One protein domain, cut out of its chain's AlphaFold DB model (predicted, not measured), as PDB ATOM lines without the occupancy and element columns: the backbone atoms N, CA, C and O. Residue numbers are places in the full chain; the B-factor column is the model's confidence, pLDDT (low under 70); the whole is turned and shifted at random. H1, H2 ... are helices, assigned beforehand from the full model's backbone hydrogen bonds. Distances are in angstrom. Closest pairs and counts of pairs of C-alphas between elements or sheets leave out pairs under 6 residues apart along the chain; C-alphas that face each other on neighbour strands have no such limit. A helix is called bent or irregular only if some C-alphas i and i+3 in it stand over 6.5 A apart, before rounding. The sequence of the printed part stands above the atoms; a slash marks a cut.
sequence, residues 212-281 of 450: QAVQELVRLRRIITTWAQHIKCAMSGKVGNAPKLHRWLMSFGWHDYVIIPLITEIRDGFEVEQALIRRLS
ATOM      1  N   GLN A 212     -44.833 -28.413   3.017       74.69
ATOM      2  CA  GLN A 212     -43.654 -27.559   2.850       74.69
ATOM      3  C   GLN A 212     -42.353 -28.334   3.134       74.69
ATOM      4  O   GLN A 212     -41.385 -28.200   2.392       74.69
ATOM      5  N   ALA A 213     -42.347 -29.244   4.115       72.81
ATOM      6  CA  ALA A 213     -41.203 -30.114   4.392       72.81
ATOM      7  C   ALA A 213     -40.912 -31.075   3.225       72.81
ATOM      8  O   ALA A 213     -39.759 -31.269   2.849       72.81
ATOM      9  N   VAL A 214     -41.951 -31.648   2.605       73.50
ATOM     10  CA  VAL A 214     -41.810 -32.474   1.395       73.50
ATOM     11  C   VAL A 214     -41.268 -31.641   0.234       73.50
ATOM     12  O   VAL A 214     -40.378 -32.113  -0.469       73.50
ATOM     13  N   GLN A 215     -41.745 -30.409   0.046       72.62
ATOM     14  CA  GLN A 215     -41.218 -29.510  -0.984       72.62
ATOM     15  C   GLN A 215     -39.733 -29.189  -0.761       72.62
ATOM     16  O   GLN A 215     -38.940 -29.333  -1.695       72.62
ATOM     17  N   GLU A 216     -39.328 -28.848   0.466       73.44
ATOM     18  CA  GLU A 216     -37.917 -28.618   0.801       73.44
ATOM     19  C   GLU A 216     -37.070 -29.886   0.623       73.44
ATOM     20  O   GLU A 216     -35.985 -29.819   0.049       73.44
ATOM     21  N   LEU A 217     -37.574 -31.066   0.998       73.81
ATOM     22  CA  LEU A 217     -36.878 -32.337   0.767       73.81
ATOM     23  C   LEU A 217     -36.714 -32.652  -0.723       73.81
ATOM     24  O   LEU A 217     -35.633 -33.066  -1.146       73.81
ATOM     25  N   VAL A 218     -37.748 -32.446  -1.541       76.00
ATOM     26  CA  VAL A 218     -37.668 -32.612  -3.002       76.00
ATOM     27  C   VAL A 218     -36.641 -31.640  -3.589       76.00
ATOM     28  O   VAL A 218     -35.834 -32.024  -4.444       76.00
ATOM     29  N   ARG A 219     -36.606 -30.401  -3.091       75.75
ATOM     30  CA  ARG A 219     -35.646 -29.374  -3.507       75.75
ATOM     31  C   ARG A 219     -34.212 -29.744  -3.130       75.75
ATOM     32  O   ARG A 219     -33.332 -29.720  -3.994       75.75
ATOM     33  N   LEU A 220     -33.980 -30.158  -1.885       77.38
ATOM     34  CA  LEU A 220     -32.684 -30.650  -1.413       77.38
ATOM     35  C   LEU A 220     -32.244 -31.883  -2.202       77.38
ATOM     36  O   LEU A 220     -31.099 -31.948  -2.645       77.38
ATOM     37  N   ARG A 221     -33.158 -32.820  -2.482       81.44
ATOM     38  CA  ARG A 221     -32.878 -33.988  -3.326       81.44
ATOM     39  C   ARG A 221     -32.429 -33.572  -4.722       81.44
ATOM     40  O   ARG A 221     -31.476 -34.153  -5.240       81.44
ATOM     41  N   ARG A 222     -33.048 -32.561  -5.334       82.50
ATOM     42  CA  ARG A 222     -32.619 -32.036  -6.643       82.50
ATOM     43  C   ARG A 222     -31.198 -31.466  -6.594       82.50
ATOM     44  O   ARG A 222     -30.387 -31.787  -7.460       82.50
ATOM     45  N   ILE A 223     -30.877 -30.675  -5.570       83.62
ATOM     46  CA  ILE A 223     -29.530 -30.114  -5.376       83.62
ATOM     47  C   ILE A 223     -28.502 -31.237  -5.187       83.62
ATOM     48  O   ILE A 223     -27.495 -31.277  -5.894       83.62
ATOM     49  N   ILE A 224     -28.784 -32.186  -4.291       85.12
ATOM     50  CA  ILE A 224     -27.899 -33.318  -3.987       85.12
ATOM     51  C   ILE A 224     -27.686 -34.189  -5.226       85.12
ATOM     52  O   ILE A 224     -26.557 -34.566  -5.520       85.12
ATOM     53  N   THR A 225     -28.742 -34.494  -5.982       87.75
ATOM     54  CA  THR A 225     -28.634 -35.310  -7.203       87.75
ATOM     55  C   THR A 225     -27.855 -34.601  -8.306       87.75
ATOM     56  O   THR A 225     -27.014 -35.233  -8.945       87.75
ATOM     57  N   THR A 226     -28.051 -33.291  -8.481       87.31
ATOM     58  CA  THR A 226     -27.275 -32.490  -9.444       87.31
ATOM     59  C   THR A 226     -25.802 -32.440  -9.044       87.31
ATOM     60  O   THR A 226     -24.920 -32.673  -9.870       87.31
ATOM     61  N   TRP A 227     -25.502 -32.235  -7.761       91.06
ATOM     62  CA  TRP A 227     -24.128 -32.290  -7.266       91.06
ATOM     63  C   TRP A 227     -23.497 -33.676  -7.411       91.06
ATOM     64  O   TRP A 227     -22.380 -33.798  -7.911       91.06
ATOM     65  N   ALA A 228     -24.229 -34.737  -7.065       90.75
ATOM     66  CA  ALA A 228     -23.782 -36.111  -7.254       90.75
ATOM     67  C   ALA A 228     -23.487 -36.411  -8.731       90.75
ATOM     68  O   ALA A 228     -22.540 -37.137  -9.030       90.75
ATOM     69  N   GLN A 229     -24.241 -35.828  -9.667       91.62
ATOM     70  CA  GLN A 229     -23.945 -35.920 -11.095       91.62
ATOM     71  C   GLN A 229     -22.624 -35.223 -11.447       91.62
ATOM     72  O   GLN A 229     -21.807 -35.804 -12.161       91.62
ATOM     73  N   HIS A 230     -22.361 -34.025 -10.910       91.88
ATOM     74  CA  HIS A 230     -21.068 -33.355 -11.090       91.88
ATOM     75  C   HIS A 230     -19.902 -34.167 -10.516       91.88
ATOM     76  O   HIS A 230     -18.878 -34.290 -11.193       91.88
ATOM     77  N   ILE A 231     -20.068 -34.772  -9.333       93.25
ATOM     78  CA  ILE A 231     -19.072 -35.675  -8.741       93.25
ATOM     79  C   ILE A 231     -18.848 -36.890  -9.646       93.25
ATOM     80  O   ILE A 231     -17.706 -37.195  -9.970       93.25
ATOM     81  N   LYS A 232     -19.908 -37.558 -10.116       94.25
ATOM     82  CA  LYS A 232     -19.793 -38.718 -11.021       94.25
ATOM     83  C   LYS A 232     -19.056 -38.370 -12.318       94.25
ATOM     84  O   LYS A 232     -18.205 -39.140 -12.765       94.25
ATOM     85  N   CYS A 233     -19.334 -37.210 -12.914       93.00
ATOM     86  CA  CYS A 233     -18.593 -36.731 -14.085       93.00
ATOM     87  C   CYS A 233     -17.111 -36.498 -13.763       93.00
ATOM     88  O   CYS A 233     -16.251 -36.977 -14.496       93.00
ATOM     89  N   ALA A 234     -16.805 -35.844 -12.638       93.19
ATOM     90  CA  ALA A 234     -15.425 -35.636 -12.206       93.19
ATOM     91  C   ALA A 234     -14.694 -36.965 -11.925       93.19
ATOM     92  O   ALA A 234     -13.559 -37.138 -12.349       93.19
ATOM     93  N   MET A 235     -15.349 -37.934 -11.275       92.88
ATOM     94  CA  MET A 235     -14.775 -39.254 -10.980       92.88
ATOM     95  C   MET A 235     -14.535 -40.099 -12.234       92.88
ATOM     96  O   MET A 235     -13.572 -40.853 -12.285       92.88
ATOM     97  N   SER A 236     -15.405 -39.984 -13.239       95.00
ATOM     98  CA  SER A 236     -15.275 -40.729 -14.499       95.00
ATOM     99  C   SER A 236     -14.283 -40.107 -15.485       95.00
ATOM    100  O   SER A 236     -14.075 -40.664 -16.557       95.00
ATOM    101  N   GLY A 237     -13.713 -38.933 -15.185       91.69
ATOM    102  CA  GLY A 237     -12.859 -38.189 -16.117       91.69
ATOM    103  C   GLY A 237     -13.605 -37.593 -17.319       91.69
ATOM    104  O   GLY A 237     -12.997 -36.918 -18.154       91.69
ATOM    105  N   LYS A 238     -14.927 -37.795 -17.417       91.56
ATOM    106  CA  LYS A 238     -15.755 -37.273 -18.508       91.56
ATOM    107  C   LYS A 238     -16.042 -35.795 -18.278       91.56
ATOM    108  O   LYS A 238     -16.548 -35.374 -17.243       91.56
ATOM    109  N   VAL A 239     -15.742 -34.999 -19.296       80.75
ATOM    110  CA  VAL A 239     -15.705 -33.535 -19.203       80.75
ATOM    111  C   VAL A 239     -17.106 -32.890 -19.362       80.75
ATOM    112  O   VAL A 239     -17.300 -31.740 -18.977       80.75
ATOM    113  N   GLY A 240     -18.099 -33.637 -19.867       85.06
ATOM    114  CA  GLY A 240     -19.532 -33.295 -19.843       85.06
ATOM    115  C   GLY A 240     -19.912 -31.871 -20.294       85.06
ATOM    116  O   GLY A 240     -19.209 -31.216 -21.064       85.06
ATOM    117  N   ASN A 241     -21.047 -31.376 -19.783       85.75
ATOM    118  CA  ASN A 241     -21.587 -30.041 -20.098       85.75
ATOM    119  C   ASN A 241     -20.854 -28.893 -19.375       85.75
ATOM    120  O   ASN A 241     -21.018 -27.724 -19.729       85.75
ATOM    121  N   ALA A 242     -20.039 -29.209 -18.364       88.31
ATOM    122  CA  ALA A 242     -19.370 -28.244 -17.495       88.31
ATOM    123  C   ALA A 242     -17.848 -28.490 -17.447       88.31
ATOM    124  O   ALA A 242     -17.285 -28.681 -16.366       88.31
ATOM    125  N   PRO A 243     -17.153 -28.428 -18.601       89.56
ATOM    126  CA  PRO A 243     -15.770 -28.876 -18.755       89.56
ATOM    127  C   PRO A 243     -14.803 -28.294 -17.729       89.56
ATOM    128  O   PRO A 243     -13.922 -28.980 -17.214       89.56
ATOM    129  N   LYS A 244     -14.944 -26.998 -17.449       89.88
ATOM    130  CA  LYS A 244     -14.053 -26.295 -16.527       89.88
ATOM    131  C   LYS A 244     -14.307 -26.671 -15.079       89.88
ATOM    132  O   LYS A 244     -13.343 -26.868 -14.352       89.88
ATOM    133  N   LEU A 245     -15.574 -26.776 -14.685       89.75
ATOM    134  CA  LEU A 245     -15.950 -27.186 -13.339       89.75
ATOM    135  C   LEU A 245     -15.460 -28.608 -13.067       89.75
ATOM    136  O   LEU A 245     -14.826 -28.838 -12.049       89.75
ATOM    137  N   HIS A 246     -15.681 -29.547 -13.989       92.62
ATOM    138  CA  HIS A 246     -15.240 -30.931 -13.795       92.62
ATOM    139  C   HIS A 246     -13.716 -31.042 -13.703       92.62
ATOM    140  O   HIS A 246     -13.219 -31.701 -12.798       92.62
ATOM    141  N   ARG A 247     -12.962 -30.331 -14.556       92.25
ATOM    142  CA  ARG A 247     -11.493 -30.254 -14.431       92.25
ATOM    143  C   ARG A 247     -11.052 -29.660 -13.102       92.25
ATOM    144  O   ARG A 247     -10.148 -30.194 -12.475       92.25
ATOM    145  N   TRP A 248     -11.706 -28.588 -12.666       91.56
ATOM    146  CA  TRP A 248     -11.431 -27.957 -11.381       91.56
ATOM    147  C   TRP A 248     -11.668 -28.924 -10.213       91.56
ATOM    148  O   TRP A 248     -10.782 -29.111  -9.386       91.56
ATOM    149  N   LEU A 249     -12.811 -29.613 -10.189       93.12
ATOM    150  CA  LEU A 249     -13.131 -30.614  -9.166       93.12
ATOM    151  C   LEU A 249     -12.151 -31.797  -9.168       93.12
ATOM    152  O   LEU A 249     -11.843 -32.324  -8.103       93.12
ATOM    153  N   MET A 250     -11.643 -32.200 -10.337       93.44
ATOM    154  CA  MET A 250     -10.600 -33.228 -10.440       93.44
ATOM    155  C   MET A 250      -9.254 -32.750  -9.884       93.44
ATOM    156  O   MET A 250      -8.588 -33.509  -9.191       93.44
ATOM    157  N   SER A 251      -8.851 -31.510 -10.177       92.69
ATOM    158  CA  SER A 251      -7.560 -30.969  -9.731       92.69
ATOM    159  C   SER A 251      -7.520 -30.648  -8.239       92.69
ATOM    160  O   SER A 251      -6.489 -30.859  -7.612       92.69
ATOM    161  N   PHE A 252      -8.617 -30.128  -7.684       90.56
ATOM    162  CA  PHE A 252      -8.666 -29.658  -6.295       90.56
ATOM    163  C   PHE A 252      -9.314 -30.648  -5.324       90.56
ATOM    164  O   PHE A 252      -9.180 -30.457  -4.128       90.56
ATOM    165  N   GLY A 253      -9.993 -31.691  -5.811       92.00
ATOM    166  CA  GLY A 253     -10.684 -32.664  -4.966       92.00
ATOM    167  C   GLY A 253     -12.102 -32.223  -4.607       92.00
ATOM    168  O   GLY A 253     -12.326 -31.260  -3.889       92.00
ATOM    169  N   TRP A 254     -13.107 -32.956  -5.084       91.19
ATOM    170  CA  TRP A 254     -14.523 -32.624  -4.861       91.19
ATOM    171  C   TRP A 254     -14.988 -32.743  -3.397       91.19
ATOM    172  O   TRP A 254     -16.050 -32.220  -3.069       91.19
ATOM    173  N   HIS A 255     -14.229 -33.420  -2.531       88.00
ATOM    174  CA  HIS A 255     -14.559 -33.620  -1.114       88.00
ATOM    175  C   HIS A 255     -14.349 -32.361  -0.262       88.00
ATOM    176  O   HIS A 255     -14.961 -32.248   0.794       88.00
ATOM    177  N   ASP A 256     -13.569 -31.399  -0.755       89.06
ATOM    178  CA  ASP A 256     -13.298 -30.134  -0.063       89.06
ATOM    179  C   ASP A 256     -14.360 -29.056  -0.344       89.06
ATOM    180  O   ASP A 256     -14.233 -27.907   0.080       89.06
ATOM    181  N   TYR A 257     -15.422 -29.401  -1.080       86.50
ATOM    182  CA  TYR A 257     -16.476 -28.467  -1.467       86.50
ATOM    183  C   TYR A 257     -17.739 -28.678  -0.637       86.50
ATOM    184  O   TYR A 257     -18.270 -29.783  -0.540       86.50
ATOM    185  N   VAL A 258     -18.271 -27.572  -0.116       84.31
ATOM    186  CA  VAL A 258     -19.572 -27.520   0.557       84.31
ATOM    187  C   VAL A 258     -20.595 -26.893  -0.382       84.31
ATOM    188  O   VAL A 258     -20.339 -25.864  -1.010       84.31
ATOM    189  N   ILE A 259     -21.778 -27.502  -0.469       83.06
ATOM    190  CA  ILE A 259     -22.918 -26.902  -1.161       83.06
ATOM    191  C   ILE A 259     -23.665 -26.024  -0.167       83.06
ATOM    192  O   ILE A 259     -24.127 -26.509   0.864       83.06
ATOM    193  N   ILE A 260     -23.832 -24.750  -0.505       82.00
ATOM    194  CA  ILE A 260     -24.584 -23.805   0.317       82.00
ATOM    195  C   ILE A 260     -25.809 -23.352  -0.483       82.00
ATOM    196  O   ILE A 260     -25.643 -22.725  -1.536       82.00
ATOM    197  N   PRO A 261     -27.042 -23.662  -0.040       81.62
ATOM    198  CA  PRO A 261     -28.235 -23.099  -0.649       81.62
ATOM    199  C   PRO A 261     -28.272 -21.598  -0.341       81.62
ATOM    200  O   PRO A 261     -28.472 -21.197   0.798       81.62
ATOM    201  N   LEU A 262     -28.050 -20.765  -1.358       82.12
ATOM    202  CA  LEU A 262     -27.984 -19.311  -1.167       82.12
ATOM    203  C   LEU A 262     -29.367 -18.675  -1.028       82.12
ATOM    204  O   LEU A 262     -29.520 -17.676  -0.335       82.12
ATOM    205  N   ILE A 263     -30.352 -19.216  -1.745       82.19
ATOM    206  CA  ILE A 263     -31.682 -18.633  -1.898       82.19
ATOM    207  C   ILE A 263     -32.711 -19.770  -1.969       82.19
ATOM    208  O   ILE A 263     -32.493 -20.783  -2.647       82.19
ATOM    209  N   THR A 264     -33.826 -19.613  -1.258       83.88
ATOM    210  CA  THR A 264     -34.923 -20.587  -1.162       83.88
ATOM    211  C   THR A 264     -36.246 -19.938  -1.577       83.88
ATOM    212  O   THR A 264     -36.367 -18.719  -1.546       83.88
ATOM    213  N   GLU A 265     -37.215 -20.747  -2.024       84.38
ATOM    214  CA  GLU A 265     -38.606 -20.317  -2.300       84.38
ATOM    215  C   GLU A 265     -38.805 -19.206  -3.355       84.38
ATOM    216  O   GLU A 265     -39.842 -18.548  -3.389       84.38
ATOM    217  N   ILE A 266     -37.842 -18.999  -4.256       86.25
ATOM    218  CA  ILE A 266     -37.940 -17.962  -5.291       86.25
ATOM    219  C   ILE A 266     -38.495 -18.528  -6.604       86.25
ATOM    220  O   ILE A 266     -37.971 -19.511  -7.137       86.25
ATOM    221  N   ARG A 267     -39.520 -17.866  -7.164       89.38
ATOM    222  CA  ARG A 267     -40.156 -18.258  -8.439       89.38
ATOM    223  C   ARG A 267     -39.222 -18.119  -9.648       89.38
ATOM    224  O   ARG A 267     -39.253 -18.946 -10.554       89.38
ATOM    225  N   ASP A 268     -38.359 -17.110  -9.662       88.44
ATOM    226  CA  ASP A 268     -37.428 -16.775 -10.749       88.44
ATOM    227  C   ASP A 268     -35.998 -17.306 -10.520       88.44
ATOM    228  O   ASP A 268     -35.001 -16.630 -10.789       88.44
ATOM    229  N   GLY A 269     -35.879 -18.557 -10.061       85.62
ATOM    230  CA  GLY A 269     -34.595 -19.169  -9.686       85.62
ATOM    231  C   GLY A 269     -33.504 -19.134 -10.770       85.62
ATOM    232  O   GLY A 269     -32.323 -19.026 -10.452       85.62
ATOM    233  N   PHE A 270     -33.870 -19.144 -12.054       85.12
ATOM    234  CA  PHE A 270     -32.899 -19.057 -13.150       85.12
ATOM    235  C   PHE A 270     -32.234 -17.673 -13.267       85.12
ATOM    236  O   PHE A 270     -31.038 -17.574 -13.556       85.12
ATOM    237  N   GLU A 271     -32.977 -16.584 -13.041       85.38
ATOM    238  CA  GLU A 271     -32.409 -15.230 -13.094       85.38
ATOM    239  C   GLU A 271     -31.467 -14.982 -11.915       85.38
ATOM    240  O   GLU A 271     -30.378 -14.423 -12.107       85.38
ATOM    241  N   VAL A 272     -31.857 -15.475 -10.731       87.81
ATOM    242  CA  VAL A 272     -31.011 -15.549  -9.533       87.81
ATOM    243  C   VAL A 272     -29.703 -16.248  -9.857       87.81
ATOM    244  O   VAL A 272     -28.629 -15.677  -9.668       87.81
ATOM    245  N   GLU A 273     -29.794 -17.473 -10.374       86.75
ATOM    246  CA  GLU A 273     -28.642 -18.309 -10.677       86.75
ATOM    247  C   GLU A 273     -27.698 -17.587 -11.641       86.75
ATOM    248  O   GLU A 273     -26.512 -17.431 -11.352       86.75
ATOM    249  N   GLN A 274     -28.214 -17.029 -12.741       86.19
ATOM    250  CA  GLN A 274     -27.389 -16.270 -13.680       86.19
ATOM    251  C   GLN A 274     -26.722 -15.044 -13.049       86.19
ATOM    252  O   GLN A 274     -25.579 -14.719 -13.394       86.19
ATOM    253  N   ALA A 275     -27.427 -14.314 -12.185       86.38
ATOM    254  CA  ALA A 275     -26.880 -13.138 -11.518       86.38
ATOM    255  C   ALA A 275     -25.766 -13.525 -10.534       86.38
ATOM    256  O   ALA A 275     -24.690 -12.918 -10.566       86.38
ATOM    257  N   LEU A 276     -25.984 -14.572  -9.736       86.94
ATOM    258  CA  LEU A 276     -24.999 -15.111  -8.802       86.94
ATOM    259  C   LEU A 276     -23.785 -15.685  -9.533       86.94
ATOM    260  O   LEU A 276     -22.657 -15.356  -9.178       86.94
ATOM    261  N   ILE A 277     -23.987 -16.438 -10.617       85.81
ATOM    262  CA  ILE A 277     -22.908 -16.961 -11.465       85.81
ATOM    263  C   ILE A 277     -22.032 -15.826 -12.000       85.81
ATOM    264  O   ILE A 277     -20.802 -15.901 -11.932       85.81
ATOM    265  N   ARG A 278     -22.645 -14.759 -12.532       83.88
ATOM    266  CA  ARG A 278     -21.906 -13.603 -13.068       83.88
ATOM    267  C   ARG A 278     -21.083 -12.894 -11.995       83.88
ATOM    268  O   ARG A 278     -20.058 -12.311 -12.342       83.88
ATOM    269  N   ARG A 279     -21.546 -12.918 -10.744       81.12
ATOM    270  CA  ARG A 279     -20.941 -12.203  -9.618       81.12
ATOM    271  C   ARG A 279     -19.866 -13.018  -8.907       81.12
ATOM    272  O   ARG A 279     -18.772 -12.505  -8.716       81.12
ATOM    273  N   LEU A 280     -20.178 -14.251  -8.520       82.69
ATOM    274  CA  LEU A 280     -19.327 -15.074  -7.662       82.69
ATOM    275  C   LEU A 280     -18.227 -15.785  -8.447       82.69
ATOM    276  O   LEU A 280     -17.099 -15.870  -7.978       82.69
ATOM    277  N   SER A 281     -18.527 -16.327  -9.632       73.38
ATOM    278  CA  SER A 281     -17.559 -17.141 -10.383       73.38
ATOM    279  C   SER A 281     -17.911 -17.252 -11.871       73.38
ATOM    280  O   SER A 281     -18.286 -18.323 -12.365       73.38
TER     281      SER A 281
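AT A GLANCE: This is residues 212 to 281 of the 450 residues of an uncharacterized protein of Chara braunii (UniProt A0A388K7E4). A long helix, H1, makes the longest side of an open frame, and the short helix H2 meets its last residues to form a corner close to a right angle. From H2 the long stretch of residues 253 to 268, with no named element, folds back toward the end where H1 begins and leads into H3, which packs on neither of the other helices; residues 266 to 271, of which 269 to 271 belong to H3, stick out. The printed part has 70 residues with three named helices, in the order H1, H2, H3, and no named strand; its class is all helix. It is only just loose, close to compact, with a radius of gyration of the C-alphas of 13.6 A, and the C-alphas span 37 by 27 by 21 A.

IN THESE COORDINATES: H1 is residues 212 to 235, 34.1 A from first to last C-alpha; it begins at C-alpha 212, (-43.654, -27.559, 2.850), and ends at C-alpha 235, (-14.775, -39.254, -10.980). H2 is residues 243 to 252, 14.4 A from first to last C-alpha. H3 is residues 269 to 280, 15.9 A from first to last C-alpha, and ends at C-alpha 280, (-19.327, -15.074, -7.662).

HOW THE PARTS SIT: H1 and H2 touch, with 9 pairs of C-alphas within 8 A. Their closest C-alphas, those of Ala 234 and His 246, are 5.0 A apart. H1 touches H2 with residues 230 to 235 alone, and the centres of the two helices are 18.8 A apart. Their lines stand about perpendicular, at 80 degrees. H3 touches no helix: H1 and H3 are apart, and H2 and H3 are apart. In H1, H2 and H3 every backbone O i to N i+4 pair is within hydrogen-bond range. None of the three helices is bent.

THE WHOLE: The two C-alphas farthest apart, those of Gln 212 and Ser 251, are 38.4 A from each other, and the first and last printed C-alphas, of Gln 212 and Ser 281, are 31.1 A apart. The printed part has no cut. The link from H1 to H2 is short, with 7 residues. The link from H2 to H3 is long, with 16 residues, residues 253 to 268, whose C-alphas lie 7 to 18 A from the mean of all C-alphas. Residues 266 to 271 stand free. The mean pLDDT of the printed part is 85.9, with means of 84 for H1, 92 for H2 and 85 for H3; no printed residue is under 70.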